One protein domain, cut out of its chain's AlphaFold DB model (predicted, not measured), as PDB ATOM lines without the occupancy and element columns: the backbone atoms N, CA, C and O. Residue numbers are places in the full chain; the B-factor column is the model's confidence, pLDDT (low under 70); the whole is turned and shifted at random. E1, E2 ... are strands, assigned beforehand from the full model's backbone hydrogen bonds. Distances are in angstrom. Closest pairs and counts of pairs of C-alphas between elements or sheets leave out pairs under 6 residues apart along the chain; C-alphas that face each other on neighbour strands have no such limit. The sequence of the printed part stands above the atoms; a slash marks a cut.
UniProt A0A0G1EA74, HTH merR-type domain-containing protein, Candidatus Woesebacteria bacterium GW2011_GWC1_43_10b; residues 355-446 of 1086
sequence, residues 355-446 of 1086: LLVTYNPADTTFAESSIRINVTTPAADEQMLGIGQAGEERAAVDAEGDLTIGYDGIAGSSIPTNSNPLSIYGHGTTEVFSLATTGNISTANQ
ATOM      1  N   LEU A 355     -31.797 -42.650 -11.665       61.16
ATOM      2  CA  LEU A 355     -30.703 -42.912 -10.726       61.16
ATOM      3  C   LEU A 355     -30.106 -41.569 -10.282       61.16
ATOM      4  O   LEU A 355     -29.673 -40.770 -11.104       61.16
ATOM      5  N   LEU A 356     -30.054 -41.340  -8.974       57.06
ATOM      6  CA  LEU A 356     -29.489 -40.164  -8.329       57.06
ATOM      7  C   LEU A 356     -28.345 -40.626  -7.420       57.06
ATOM      8  O   LEU A 356     -28.567 -41.368  -6.461       57.06
ATOM      9  N   VAL A 357     -27.124 -40.190  -7.722       63.38
ATOM     10  CA  VAL A 357     -25.931 -40.427  -6.900       63.38
ATOM     11  C   VAL A 357     -25.653 -39.163  -6.094       63.38
ATOM     12  O   VAL A 357     -25.323 -38.125  -6.669       63.38
ATOM     13  N   THR A 358     -25.780 -39.247  -4.768       51.97
ATOM     14  CA  THR A 358     -25.443 -38.168  -3.822       51.97
ATOM     15  C   THR A 358     -24.542 -38.697  -2.711       51.97
ATOM     16  O   THR A 358     -24.472 -39.905  -2.465       51.97
ATOM     17  N   TYR A 359     -23.898 -37.783  -1.988       47.69
ATOM     18  CA  TYR A 359     -23.377 -38.072  -0.654       47.69
ATOM     19  C   TYR A 359     -24.521 -38.053   0.397       47.69
ATOM     20  O   TYR A 359     -25.692 -37.877   0.053       47.69
ATOM     21  N   ASN A 360     -24.204 -38.376   1.652       42.59
ATOM     22  CA  ASN A 360     -25.124 -38.803   2.724       42.59
ATOM     23  C   ASN A 360     -26.349 -37.864   2.977       42.59
ATOM     24  O   ASN A 360     -26.199 -36.649   2.905       42.59
ATOM     25  N   PRO A 361     -27.564 -38.369   3.308       51.88
ATOM     26  CA  PRO A 361     -28.804 -37.661   2.960       51.88
ATOM     27  C   PRO A 361     -29.431 -36.768   4.049       51.88
ATOM     28  O   PRO A 361     -29.626 -37.203   5.186       51.88
ATOM     29  N   ALA A 362     -29.928 -35.598   3.624       36.38
ATOM     30  CA  ALA A 362     -31.174 -34.980   4.100       36.38
ATOM     31  C   ALA A 362     -31.747 -34.002   3.039       36.38
ATOM     32  O   ALA A 362     -31.025 -33.138   2.552       36.38
ATOM     33  N   ASP A 363     -33.032 -34.169   2.700       40.22
ATOM     34  CA  ASP A 363     -33.933 -33.279   1.921       40.22
ATOM     35  C   ASP A 363     -33.682 -31.759   2.065       40.22
ATOM     36  O   ASP A 363     -33.372 -31.307   3.165       40.22
ATOM     37  N   THR A 364     -33.904 -30.861   1.091       40.62
ATOM     38  CA  THR A 364     -34.252 -30.849  -0.358       40.62
ATOM     39  C   THR A 364     -33.538 -29.594  -0.931       40.62
ATOM     40  O   THR A 364     -33.378 -28.620  -0.202       40.62
ATOM     41  N   THR A 365     -33.037 -29.445  -2.163       51.84
ATOM     42  CA  THR A 365     -33.348 -30.032  -3.483       51.84
ATOM     43  C   THR A 365     -32.111 -30.508  -4.274       51.84
ATOM     44  O   THR A 365     -32.240 -31.452  -5.046       51.84
ATOM     45  N   PHE A 366     -30.927 -29.906  -4.072       52.22
ATOM     46  CA  PHE A 366     -29.616 -30.390  -4.567       52.22
ATOM     47  C   PHE A 366     -28.430 -29.842  -3.721       52.22
ATOM     48  O   PHE A 366     -27.433 -29.379  -4.273       52.22
ATOM     49  N   ALA A 367     -28.530 -29.772  -2.388       47.84
ATOM     50  CA  ALA A 367     -27.582 -28.995  -1.561       47.84
ATOM     51  C   ALA A 367     -26.083 -29.384  -1.690       47.84
ATOM     52  O   ALA A 367     -25.217 -28.574  -1.370       47.84
ATOM     53  N   GLU A 368     -25.773 -30.577  -2.204       57.97
ATOM     54  CA  GLU A 368     -24.416 -31.090  -2.438       57.97
ATOM     55  C   GLU A 368     -24.239 -31.561  -3.897       57.97
ATOM     56  O   GLU A 368     -25.217 -31.726  -4.630       57.97
ATOM     57  N   SER A 369     -22.991 -31.788  -4.330       60.97
ATOM     58  CA  SER A 369     -22.689 -32.301  -5.674       60.97
ATOM     59  C   SER A 369     -23.365 -33.655  -5.925       60.97
ATOM     60  O   SER A 369     -23.179 -34.602  -5.160       60.97
ATOM     61  N   SER A 370     -24.130 -33.755  -7.010       66.19
ATOM     62  CA  SER A 370     -24.938 -34.935  -7.340       66.19
ATOM     63  C   SER A 370     -24.974 -35.217  -8.841       66.19
ATOM     64  O   SER A 370     -24.820 -34.305  -9.652       66.19
ATOM     65  N   ILE A 371     -25.191 -36.485  -9.205       72.94
ATOM     66  CA  ILE A 371     -25.375 -36.929 -10.597       72.94
ATOM     67  C   ILE A 371     -26.766 -37.553 -10.735       72.94
ATOM     68  O   ILE A 371     -27.111 -38.455  -9.971       72.94
ATOM     69  N   ARG A 372     -27.545 -37.089 -11.713       68.25
ATOM     70  CA  ARG A 372     -28.851 -37.619 -12.133       68.25
ATOM     71  C   ARG A 372     -28.704 -38.387 -13.440       68.25
ATOM     72  O   ARG A 372     -28.054 -37.895 -14.350       68.25
ATOM     73  N   ILE A 373     -29.331 -39.550 -13.557       70.31
ATOM     74  CA  ILE A 373     -29.376 -40.358 -14.781       70.31
ATOM     75  C   ILE A 373     -30.804 -40.879 -14.948       70.31
ATOM     76  O   ILE A 373     -31.226 -41.780 -14.226       70.31
ATOM     77  N   ASN A 374     -31.560 -40.322 -15.883       59.81
ATOM     78  CA  ASN A 374     -32.872 -40.816 -16.272       59.81
ATOM     79  C   ASN A 374     -32.703 -42.096 -17.100       59.81
ATOM     80  O   ASN A 374     -32.071 -42.086 -18.152       59.81
ATOM     81  N   VAL A 375     -33.241 -43.214 -16.607       56.06
ATOM     82  CA  VAL A 375     -33.159 -44.527 -17.274       56.06
ATOM     83  C   VAL A 375     -34.476 -44.919 -17.951       56.06
ATOM     84  O   VAL A 375     -34.692 -46.083 -18.285       56.06
ATOM     85  N   THR A 376     -35.358 -43.942 -18.173       57.94
ATOM     86  CA  THR A 376     -36.566 -44.068 -19.000       57.94
ATOM     87  C   THR A 376     -36.492 -43.129 -20.199       57.94
ATOM     88  O   THR A 376     -35.679 -42.211 -20.203       57.94
ATOM     89  N   THR A 377     -37.322 -43.357 -21.222       62.22
ATOM     90  CA  THR A 377     -37.514 -42.410 -22.332       62.22
ATOM     91  C   THR A 377     -38.156 -41.127 -21.792       62.22
ATOM     92  O   THR A 377     -39.344 -41.189 -21.447       62.22
ATOM     93  N   PRO A 378     -37.429 -40.000 -21.699       68.12
ATOM     94  CA  PRO A 378     -38.017 -38.734 -21.288       68.12
ATOM     95  C   PRO A 378     -38.876 -38.168 -22.430       68.12
ATOM     96  O   PRO A 378     -38.836 -38.672 -23.559       68.12
ATOM     97  N   ALA A 379     -39.674 -37.143 -22.145       73.06
ATOM     98  CA  ALA A 379     -40.271 -36.329 -23.201       73.06
ATOM     99  C   ALA A 379     -39.220 -35.404 -23.849       73.06
ATOM    100  O   ALA A 379     -38.108 -35.273 -23.345       73.06
ATOM    101  N   ALA A 380     -39.583 -34.757 -24.958       73.19
ATOM    102  CA  ALA A 380     -38.706 -33.772 -25.585       73.19
ATOM    103  C   ALA A 380     -38.402 -32.604 -24.628       73.19
ATOM    104  O   ALA A 380     -39.274 -32.215 -23.844       73.19
ATOM    105  N   ASP A 381     -37.172 -32.092 -24.686       70.31
ATOM    106  CA  ASP A 381     -36.598 -31.092 -23.773       70.31
ATOM    107  C   ASP A 381     -36.520 -31.546 -22.282       70.31
ATOM    108  O   ASP A 381     -36.194 -30.744 -21.398       70.31
ATOM    109  N   GLU A 382     -36.810 -32.819 -21.946       78.50
ATOM    110  CA  GLU A 382     -36.633 -33.370 -20.588       78.50
ATOM    111  C   GLU A 382     -35.250 -34.014 -20.391       78.50
ATOM    112  O   GLU A 382     -34.742 -34.774 -21.212       78.50
ATOM    113  N   GLN A 383     -34.662 -33.781 -19.219       75.50
ATOM    114  CA  GLN A 383     -33.287 -34.170 -18.900       75.50
ATOM    115  C   GLN A 383     -33.080 -35.701 -18.819       75.50
ATOM    116  O   GLN A 383     -33.777 -36.417 -18.083       75.50
ATOM    117  N   MET A 384     -32.050 -36.190 -19.519       79.50
ATOM    118  CA  MET A 384     -31.529 -37.561 -19.457       79.50
ATOM    119  C   MET A 384     -30.383 -37.737 -18.459       79.50
ATOM    120  O   MET A 384     -30.318 -38.747 -17.765       79.50
ATOM    121  N   LEU A 385     -29.460 -36.785 -18.385       84.25
ATOM    122  CA  LEU A 385     -28.266 -36.845 -17.540       84.25
ATOM    123  C   LEU A 385     -28.054 -35.462 -16.940       84.25
ATOM    124  O   LEU A 385     -28.051 -34.496 -17.684       84.25
ATOM    125  N   GLY A 386     -27.859 -35.359 -15.630       80.62
ATOM    126  CA  GLY A 386     -27.767 -34.079 -14.926       80.62
ATOM    127  C   GLY A 386     -26.661 -34.053 -13.877       80.62
ATOM    128  O   GLY A 386     -26.370 -35.065 -13.239       80.62
ATOM    129  N   ILE A 387     -26.061 -32.885 -13.664       81.12
ATOM    130  CA  ILE A 387     -25.111 -32.593 -12.587       81.12
ATOM    131  C   ILE A 387     -25.697 -31.462 -11.746       81.12
ATOM    132  O   ILE A 387     -25.869 -30.341 -12.227       81.12
ATOM    133  N   GLY A 388     -25.988 -31.750 -10.479       75.88
ATOM    134  CA  GLY A 388     -26.523 -30.782  -9.523       75.88
ATOM    135  C   GLY A 388     -25.494 -30.324  -8.495       75.88
ATOM    136  O   GLY A 388     -24.649 -31.111  -8.071       75.88
ATOM    137  N   GLN A 389     -25.583 -29.062  -8.065       73.75
ATOM    138  CA  GLN A 389     -24.743 -28.472  -7.020       73.75
ATOM    139  C   GLN A 389     -25.463 -27.318  -6.300       73.75
ATOM    140  O   GLN A 389     -25.939 -26.371  -6.933       73.75
ATOM    141  N   ALA A 390     -25.427 -27.345  -4.963       68.56
ATOM    142  CA  ALA A 390     -25.845 -26.267  -4.058       68.56
ATOM    143  C   ALA A 390     -27.325 -25.826  -4.156       68.56
ATOM    144  O   ALA A 390     -27.666 -24.704  -3.793       68.56
ATOM    145  N   GLY A 391     -28.213 -26.717  -4.596       65.81
ATOM    146  CA  GLY A 391     -29.660 -26.484  -4.692       65.81
ATOM    147  C   GLY A 391     -30.207 -26.501  -6.117       65.81
ATOM    148  O   GLY A 391     -31.422 -26.576  -6.271       65.81
ATOM    149  N   GLU A 392     -29.325 -26.511  -7.122       73.44
ATOM    150  CA  GLU A 392     -29.658 -26.309  -8.533       73.44
ATOM    151  C   GLU A 392     -28.916 -27.259  -9.482       73.44
ATOM    152  O   GLU A 392     -27.839 -27.772  -9.165       73.44
ATOM    153  N   GLU A 393     -29.449 -27.417 -10.690       77.44
ATOM    154  CA  GLU A 393     -28.804 -28.108 -11.806       77.44
ATOM    155  C   GLU A 393     -27.837 -27.193 -12.562       77.44
ATOM    156  O   GLU A 393     -28.176 -26.051 -12.884       77.44
ATOM    157  N   ARG A 394     -26.623 -27.691 -12.827       81.12
ATOM    158  CA  ARG A 394     -25.497 -26.928 -13.401       81.12
ATOM    159  C   ARG A 394     -25.054 -27.426 -14.768       81.12
ATOM    160  O   ARG A 394     -24.521 -26.649 -15.548       81.12
ATOM    161  N   ALA A 395     -25.266 -28.698 -15.074       86.50
ATOM    162  CA  ALA A 395     -25.106 -29.213 -16.426       86.50
ATOM    163  C   ALA A 395     -26.126 -30.322 -16.660       86.50
ATOM    164  O   ALA A 395     -26.365 -31.106 -15.743       86.50
ATOM    165  N   ALA A 396     -26.701 -30.405 -17.854       87.12
ATOM    166  CA  ALA A 396     -27.563 -31.510 -18.239       87.12
ATOM    167  C   ALA A 396     -27.459 -31.835 -19.732       87.12
ATOM    168  O   ALA A 396     -27.129 -30.972 -20.539       87.12
ATOM    169  N   VAL A 397     -27.768 -33.083 -20.068       88.56
ATOM    170  CA  VAL A 397     -28.084 -33.563 -21.416       88.56
ATOM    171  C   VAL A 397     -29.544 -34.003 -21.400       88.56
ATOM    172  O   VAL A 397     -29.945 -34.681 -20.448       88.56
ATOM    173  N   ASP A 398     -30.334 -33.630 -22.401       87.19
ATOM    174  CA  ASP A 398     -31.757 -33.986 -22.512       87.19
ATOM    175  C   ASP A 398     -32.036 -35.224 -23.389       87.19
ATOM    176  O   ASP A 398     -31.127 -36.004 -23.686       87.19
ATOM    177  N   ALA A 399     -33.315 -35.462 -23.706       85.12
ATOM    178  CA  ALA A 399     -33.796 -36.598 -24.494       85.12
ATOM    179  C   ALA A 399     -33.351 -36.566 -25.962       85.12
ATOM    180  O   ALA A 399     -33.161 -37.624 -26.573       85.12
ATOM    181  N   GLU A 400     -33.175 -35.370 -26.516       87.69
ATOM    182  CA  GLU A 400     -32.701 -35.122 -27.873       87.69
ATOM    183  C   GLU A 400     -31.168 -35.238 -27.965       87.69
ATOM    184  O   GLU A 400     -30.629 -35.559 -29.028       87.69
ATOM    185  N   GLY A 401     -30.483 -35.085 -26.827       85.69
ATOM    186  CA  GLY A 401     -29.028 -35.124 -26.701       85.69
ATOM    187  C   GLY A 401     -28.396 -33.736 -26.590       85.69
ATOM    188  O   GLY A 401     -27.169 -33.628 -26.671       85.69
ATOM    189  N   ASP A 402     -29.211 -32.701 -26.393       89.50
ATOM    190  CA  ASP A 402     -28.792 -31.308 -26.325       89.50
ATOM    191  C   ASP A 402     -28.111 -31.042 -24.971       89.50
ATOM    192  O   ASP A 402     -28.597 -31.430 -23.905       89.50
ATOM    193  N   LEU A 403     -26.932 -30.410 -25.001       91.75
ATOM    194  CA  LEU A 403     -26.090 -30.194 -23.820       91.75
ATOM    195  C   LEU A 403     -26.248 -28.768 -23.288       91.75
ATOM    196  O   LEU A 403     -25.812 -27.807 -23.917       91.75
ATOM    197  N   THR A 404     -26.767 -28.622 -22.072       88.69
ATOM    198  CA  THR A 404     -26.823 -27.330 -21.377       88.69
ATOM    199  C   THR A 404     -25.845 -27.279 -20.202       88.69
ATOM    200  O   THR A 404     -25.803 -28.194 -19.385       88.69
ATOM    201  N   ILE A 405     -25.062 -26.201 -20.085       88.19
ATOM    202  CA  ILE A 405     -24.066 -25.967 -19.018       88.19
ATOM    203  C   ILE A 405     -24.292 -24.574 -18.407       88.19
ATOM    204  O   ILE A 405     -24.576 -23.630 -19.133       88.19
ATOM    205  N   GLY A 406     -24.131 -24.398 -17.093       80.19
ATOM    206  CA  GLY A 406     -24.255 -23.105 -16.411       80.19
ATOM    207  C   GLY A 406     -23.535 -23.039 -15.058       80.19
ATOM    208  O   GLY A 406     -23.207 -24.061 -14.456       80.19
ATOM    209  N   TYR A 407     -23.279 -21.820 -14.569       68.94
ATOM    210  CA  TYR A 407     -22.484 -21.571 -13.358       68.94
ATOM    211  C   TYR A 407     -23.310 -21.077 -12.145       68.94
ATOM    212  O   TYR A 407     -24.368 -20.461 -12.269       68.94
ATOM    213  N   ASP A 408     -22.782 -21.309 -10.940       58.50
ATOM    214  CA  ASP A 408     -23.338 -20.906  -9.641       58.50
ATOM    215  C   ASP A 408     -23.165 -19.409  -9.295       58.50
ATOM    216  O   ASP A 408     -22.284 -19.018  -8.528       58.50
ATOM    217  N   GLY A 409     -24.002 -18.548  -9.886       54.81
ATOM    218  CA  GLY A 409     -24.053 -17.111  -9.561       54.81
ATOM    219  C   GLY A 409     -25.191 -16.683  -8.621       54.81
ATOM    220  O   GLY A 409     -25.063 -15.683  -7.916       54.81
ATOM    221  N   ILE A 410     -26.319 -17.404  -8.626       49.56
ATOM    222  CA  ILE A 410     -27.544 -17.049  -7.894       49.56
ATOM    223  C   ILE A 410     -28.188 -18.335  -7.361       49.56
ATOM    224  O   ILE A 410     -28.556 -19.212  -8.140       49.56
ATOM    225  N   ALA A 411     -28.360 -18.433  -6.041       52.81
ATOM    226  CA  ALA A 411     -29.156 -19.495  -5.429       52.81
ATOM    227  C   ALA A 411     -30.640 -19.326  -5.805       52.81
ATOM    228  O   ALA A 411     -31.185 -18.231  -5.636       52.81
ATOM    229  N   GLY A 412     -31.298 -20.387  -6.283       58.94
ATOM    230  CA  GLY A 412     -32.704 -20.361  -6.701       58.94
ATOM    231  C   GLY A 412     -32.960 -20.460  -8.211       58.94
ATOM    232  O   GLY A 412     -34.099 -20.233  -8.618       58.94
ATOM    233  N   SER A 413     -31.952 -20.740  -9.051       68.00
ATOM    234  CA  SER A 413     -32.164 -21.027 -10.480       68.00
ATOM    235  C   SER A 413     -31.241 -22.122 -11.012       68.00
ATOM    236  O   SER A 413     -30.022 -21.959 -11.074       68.00
ATOM    237  N   SER A 414     -31.862 -23.197 -11.484       74.88
ATOM    238  CA  SER A 414     -31.244 -24.234 -12.307       74.88
ATOM    239  C   SER A 414     -31.077 -23.750 -13.750       74.88
ATOM    240  O   SER A 414     -31.659 -22.732 -14.142       74.88
ATOM    241  N   ILE A 415     -30.270 -24.468 -14.534       77.81
ATOM    242  CA  ILE A 415     -30.151 -24.230 -15.980       77.81
ATOM    243  C   ILE A 415     -31.526 -24.308 -16.682       77.81
ATOM    244  O   ILE A 415     -32.316 -25.198 -16.358       77.81
ATOM    245  N   PRO A 416     -31.847 -23.400 -17.626       77.38
ATOM    246  CA  PRO A 416     -33.111 -23.449 -18.361       77.38
ATOM    247  C   PRO A 416     -33.188 -24.625 -19.343       77.38
ATOM    248  O   PRO A 416     -32.222 -24.913 -20.048       77.38
ATOM    249  N   THR A 417     -34.375 -25.222 -19.475       75.06
ATOM    250  CA  THR A 417     -34.723 -26.075 -20.624       75.06
ATOM    251  C   THR A 417     -34.729 -25.237 -21.900       75.06
ATOM    252  O   THR A 417     -35.365 -24.178 -21.942       75.06
ATOM    253  N   ASN A 418     -34.034 -25.703 -22.930       76.50
ATOM    254  CA  ASN A 418     -33.930 -25.055 -24.230       76.50
ATOM    255  C   ASN A 418     -33.641 -26.132 -25.287       76.50
ATOM    256  O   ASN A 418     -32.945 -27.088 -24.981       76.50
ATOM    257  N   SER A 419     -34.137 -25.939 -26.506       85.50
ATOM    258  CA  SER A 419     -33.990 -26.897 -27.612       85.50
ATOM    259  C   SER A 419     -32.768 -26.584 -28.494       85.50
ATOM    260  O   SER A 419     -32.875 -26.613 -29.722       85.50
ATOM    261  N   ASN A 420     -31.658 -26.113 -27.909       87.69
ATOM    262  CA  ASN A 420     -30.417 -25.844 -28.638       87.69
ATOM    263  C   ASN A 420     -29.403 -26.972 -28.362       87.69
ATOM    264  O   ASN A 420     -29.004 -27.122 -27.207       87.69
ATOM    265  N   PRO A 421     -28.849 -27.643 -29.396       91.38
ATOM    266  CA  PRO A 421     -27.837 -28.702 -29.262       91.38
ATOM    267  C   PRO A 421     -26.673 -28.445 -28.299       91.38
ATOM    268  O   PRO A 421     -26.100 -29.383 -27.741       91.38
ATOM    269  N   LEU A 422     -26.305 -27.181 -28.098       91.62
ATOM    270  CA  LEU A 422     -25.431 -26.766 -27.007       91.62
ATOM    271  C   LEU A 422     -25.846 -25.374 -26.532       91.62
ATOM    272  O   LEU A 422     -25.832 -24.451 -27.340       91.62
ATOM    273  N   SER A 423     -26.107 -25.195 -25.238       88.50
ATOM    274  CA  SER A 423     -26.265 -23.874 -24.610       88.50
ATOM    275  C   SER A 423     -25.399 -23.757 -23.355       88.50
ATOM    276  O   SER A 423     -25.393 -24.616 -22.478       88.50
ATOM    277  N   ILE A 424     -24.639 -22.669 -23.257       87.94
ATOM    278  CA  ILE A 424     -23.756 -22.370 -22.130       87.94
ATOM    279  C   ILE A 424     -24.210 -21.050 -21.515       87.94
ATOM    280  O   ILE A 424     -24.274 -20.020 -22.187       87.94
ATOM    281  N   TYR A 425     -24.490 -21.079 -20.219       83.69
ATOM    282  CA  TYR A 425     -24.894 -19.947 -19.399       83.69
ATOM    283  C   TYR A 425     -23.716 -19.445 -18.562       83.69
ATOM    284  O   TYR A 425     -22.905 -20.223 -18.055       83.69
ATOM    285  N   GLY A 426     -23.612 -18.123 -18.431       76.00
ATOM    286  CA  GLY A 426     -22.543 -17.477 -17.672       76.00
ATOM    287  C   GLY A 426     -22.757 -17.544 -16.157       76.00
ATOM    288  O   GLY A 426     -23.467 -18.397 -15.627       76.00
ATOM    289  N   HIS A 427     -22.181 -16.580 -15.439       68.31
ATOM    290  CA  HIS A 427     -22.413 -16.379 -14.003       68.31
ATOM    291  C   HIS A 427     -23.801 -15.742 -13.736       68.31
ATOM    292  O   HIS A 427     -23.898 -14.650 -13.177       68.31
ATOM    293  N   GLY A 428     -24.882 -16.397 -14.173       66.00
ATOM    294  CA  GLY A 428     -26.269 -15.928 -14.083       66.00
ATOM    295  C   GLY A 428     -27.206 -16.692 -15.031       66.00
ATOM    296  O   GLY A 428     -26.808 -17.676 -15.642       66.00
ATOM    297  N   THR A 429     -28.443 -16.216 -15.211       66.00
ATOM    298  CA  THR A 429     -29.424 -16.799 -16.158       66.00
ATOM    299  C   THR A 429     -29.212 -16.370 -17.619       66.00
ATOM    300  O   THR A 429     -30.058 -16.617 -18.476       66.00
ATOM    301  N   THR A 430     -28.098 -15.700 -17.919       75.31
ATOM    302  CA  THR A 430     -27.760 -15.204 -19.257       75.31
ATOM    303  C   THR A 430     -27.005 -16.271 -20.039       75.31
ATOM    304  O   THR A 430     -25.925 -16.695 -19.625       75.31
ATOM    305  N   GLU A 431     -27.567 -16.683 -21.174       82.00
ATOM    306  CA  GLU A 431     -26.859 -17.493 -22.165       82.00
ATOM    307  C   GLU A 431     -25.659 -16.688 -22.693       82.00
ATOM    308  O   GLU A 431     -25.791 -15.518 -23.055       82.00
ATOM    309  N   VAL A 432     -24.469 -17.283 -22.679       82.44
ATOM    310  CA  VAL A 432     -23.230 -16.665 -23.179       82.44
ATOM    311  C   VAL A 432     -22.784 -17.274 -24.500       82.44
ATOM    312  O   VAL A 432     -22.138 -16.590 -25.285       82.44
ATOM    313  N   PHE A 433     -23.172 -18.517 -24.778       85.19
ATOM    314  CA  PHE A 433     -22.901 -19.221 -26.026       85.19
ATOM    315  C   PHE A 433     -24.033 -20.209 -26.310       85.19
ATOM    316  O   PHE A 433     -24.482 -20.890 -25.390       85.19
ATOM    317  N   SER A 434     -24.454 -20.334 -27.563       88.06
ATOM    318  CA  SER A 434     -25.353 -21.394 -28.012       88.06
ATOM    319  C   SER A 434     -25.076 -21.841 -29.446       88.06
ATOM    320  O   SER A 434     -24.619 -21.069 -30.289       88.06
ATOM    321  N   LEU A 435     -25.366 -23.109 -29.724       89.69
ATOM    322  CA  LEU A 435     -25.478 -23.686 -31.056       89.69
ATOM    323  C   LEU A 435     -26.962 -23.937 -31.322       89.69
ATOM    324  O   LEU A 435     -27.541 -24.866 -30.768       89.69
ATOM    325  N   ALA A 436     -27.576 -23.115 -32.168       86.31
ATOM    326  CA  ALA A 436     -28.975 -23.280 -32.544       86.31
ATOM    327  C   ALA A 436     -29.182 -24.531 -33.414       86.31
ATOM    328  O   ALA A 436     -28.285 -24.949 -34.149       86.31
ATOM    329  N   THR A 437     -30.409 -25.062 -33.443       84.75
ATOM    330  CA  THR A 437     -30.817 -26.200 -34.303       84.75
ATOM    331  C   THR A 437     -30.571 -25.989 -35.801       84.75
ATOM    332  O   THR A 437     -30.480 -26.954 -36.558       84.75
ATOM    333  N   THR A 438     -30.419 -24.742 -36.253       83.31
ATOM    334  CA  THR A 438     -30.034 -24.399 -37.632       83.31
ATOM    335  C   THR A 438     -28.533 -24.542 -37.913       83.31
ATOM    336  O   THR A 438     -28.112 -24.300 -39.042       83.31
ATOM    337  N   GLY A 439     -27.720 -24.896 -36.913       79.81
ATOM    338  CA  GLY A 439     -26.256 -24.927 -36.982       79.81
ATOM    339  C   GLY A 439     -25.578 -23.572 -36.742       79.81
ATOM    340  O   GLY A 439     -24.361 -23.467 -36.878       79.81
ATOM    341  N   ASN A 440     -26.340 -22.530 -36.389       78.06
ATOM    342  CA  ASN A 440     -25.787 -21.202 -36.120       78.06
ATOM    343  C   ASN A 440     -25.169 -21.152 -34.720       78.06
ATOM    344  O   ASN A 440     -25.855 -21.432 -33.739       78.06
ATOM    345  N   ILE A 441     -23.910 -20.723 -34.626       83.44
ATOM    346  CA  ILE A 441     -23.280 -20.380 -33.348       83.44
ATOM    347  C   ILE A 441     -23.648 -18.936 -32.991       83.44
ATOM    348  O   ILE A 441     -23.526 -18.034 -33.821       83.44
ATOM    349  N   SER A 442     -24.093 -18.725 -31.759       77.75
ATOM    350  CA  SER A 442     -24.517 -17.444 -31.201       77.75
ATOM    351  C   SER A 442     -23.829 -17.209 -29.859       77.75
ATOM    352  O   SER A 442     -23.616 -18.142 -29.093       77.75
ATOM    353  N   THR A 443     -23.517 -15.959 -29.536       78.00
ATOM    354  CA  THR A 443     -23.183 -15.538 -28.169       78.00
ATOM    355  C   THR A 443     -24.216 -14.509 -27.741       78.00
ATOM    356  O   THR A 443     -24.220 -13.390 -28.254       78.00
ATOM    357  N   ALA A 444     -25.136 -14.883 -26.847       63.03
ATOM    358  CA  ALA A 444     -26.401 -14.157 -26.658       63.03
ATOM    359  C   ALA A 444     -26.291 -12.798 -25.926       63.03
ATOM    360  O   ALA A 444     -27.303 -12.184 -25.587       63.03
ATOM    361  N   ASN A 445     -25.074 -12.286 -25.728       57.91
ATOM    362  CA  ASN A 445     -24.811 -10.929 -25.268       57.91
ATOM    363  C   ASN A 445     -23.791 -10.242 -26.195       57.91
ATOM    364  O   ASN A 445     -22.694 -10.755 -26.404       57.91
ATOM    365  N   GLN A 446     -24.128  -9.047 -26.694       53.03
ATOM    366  CA  GLN A 446     -23.351  -8.244 -27.663       53.03
ATOM    367  C   GLN A 446     -22.053  -7.629 -27.080       53.03
ATOM    368  O   GLN A 446     -21.545  -6.636 -27.589       53.03
TER     369      GLN A 446
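Overview. This is residues 355 to 446 of the 1086 residues of the protein "HTH merR-type domain-containing protein" of Candidatus Woesebacteria bacterium GW2011_GWC1_43_10b (UniProt A0A0G1EA74). With little regular structure, this domain is a single flat, twisted sheet of seven strands side by side, joined partly by long loops. Under half of its 92 printed residues, 34, are in named elements, all strand. The mixed sheet runs E1 E2 E3 E4 E5 E6 E7, also the chain order. It is compact, radius of gyration of the C-alphas 13.6 A, spanning 42 by 31 by 14 A.

Along the chain. E3, residues 383 to 389, spans 15.7 A and E4, 392 to 398, 16.1 A. E2 is 370 to 374, E1 355 to 357 from (-30.703, -42.912, -10.726), E5 403 to 405, E6 422 to 425, E7 431 to 435, ending at (-25.478, -23.686, -31.056).

Arrangement. E1 to E5 form a meander, each strand the antiparallel neighbour of the one before; N 387 and O 395 of hairpin E3 and E4 are 2.8 A apart. E5 and E6 are parallel, N 405 to O 423 2.9 A. E6 and E7 are an antiparallel hairpin, N 424 to O 433 2.8 A. Edge strands E1 and E7 are apart.

Size, cuts and confidence. C-alphas 360 and 446, the farthest apart, are 43.1 A apart. The printed part has no cut. Links E1 to E2 and E5 to E6 are long. Mean pLDDT of the printed part is 71.9, with 37 residues under 70, among them 355 to 370.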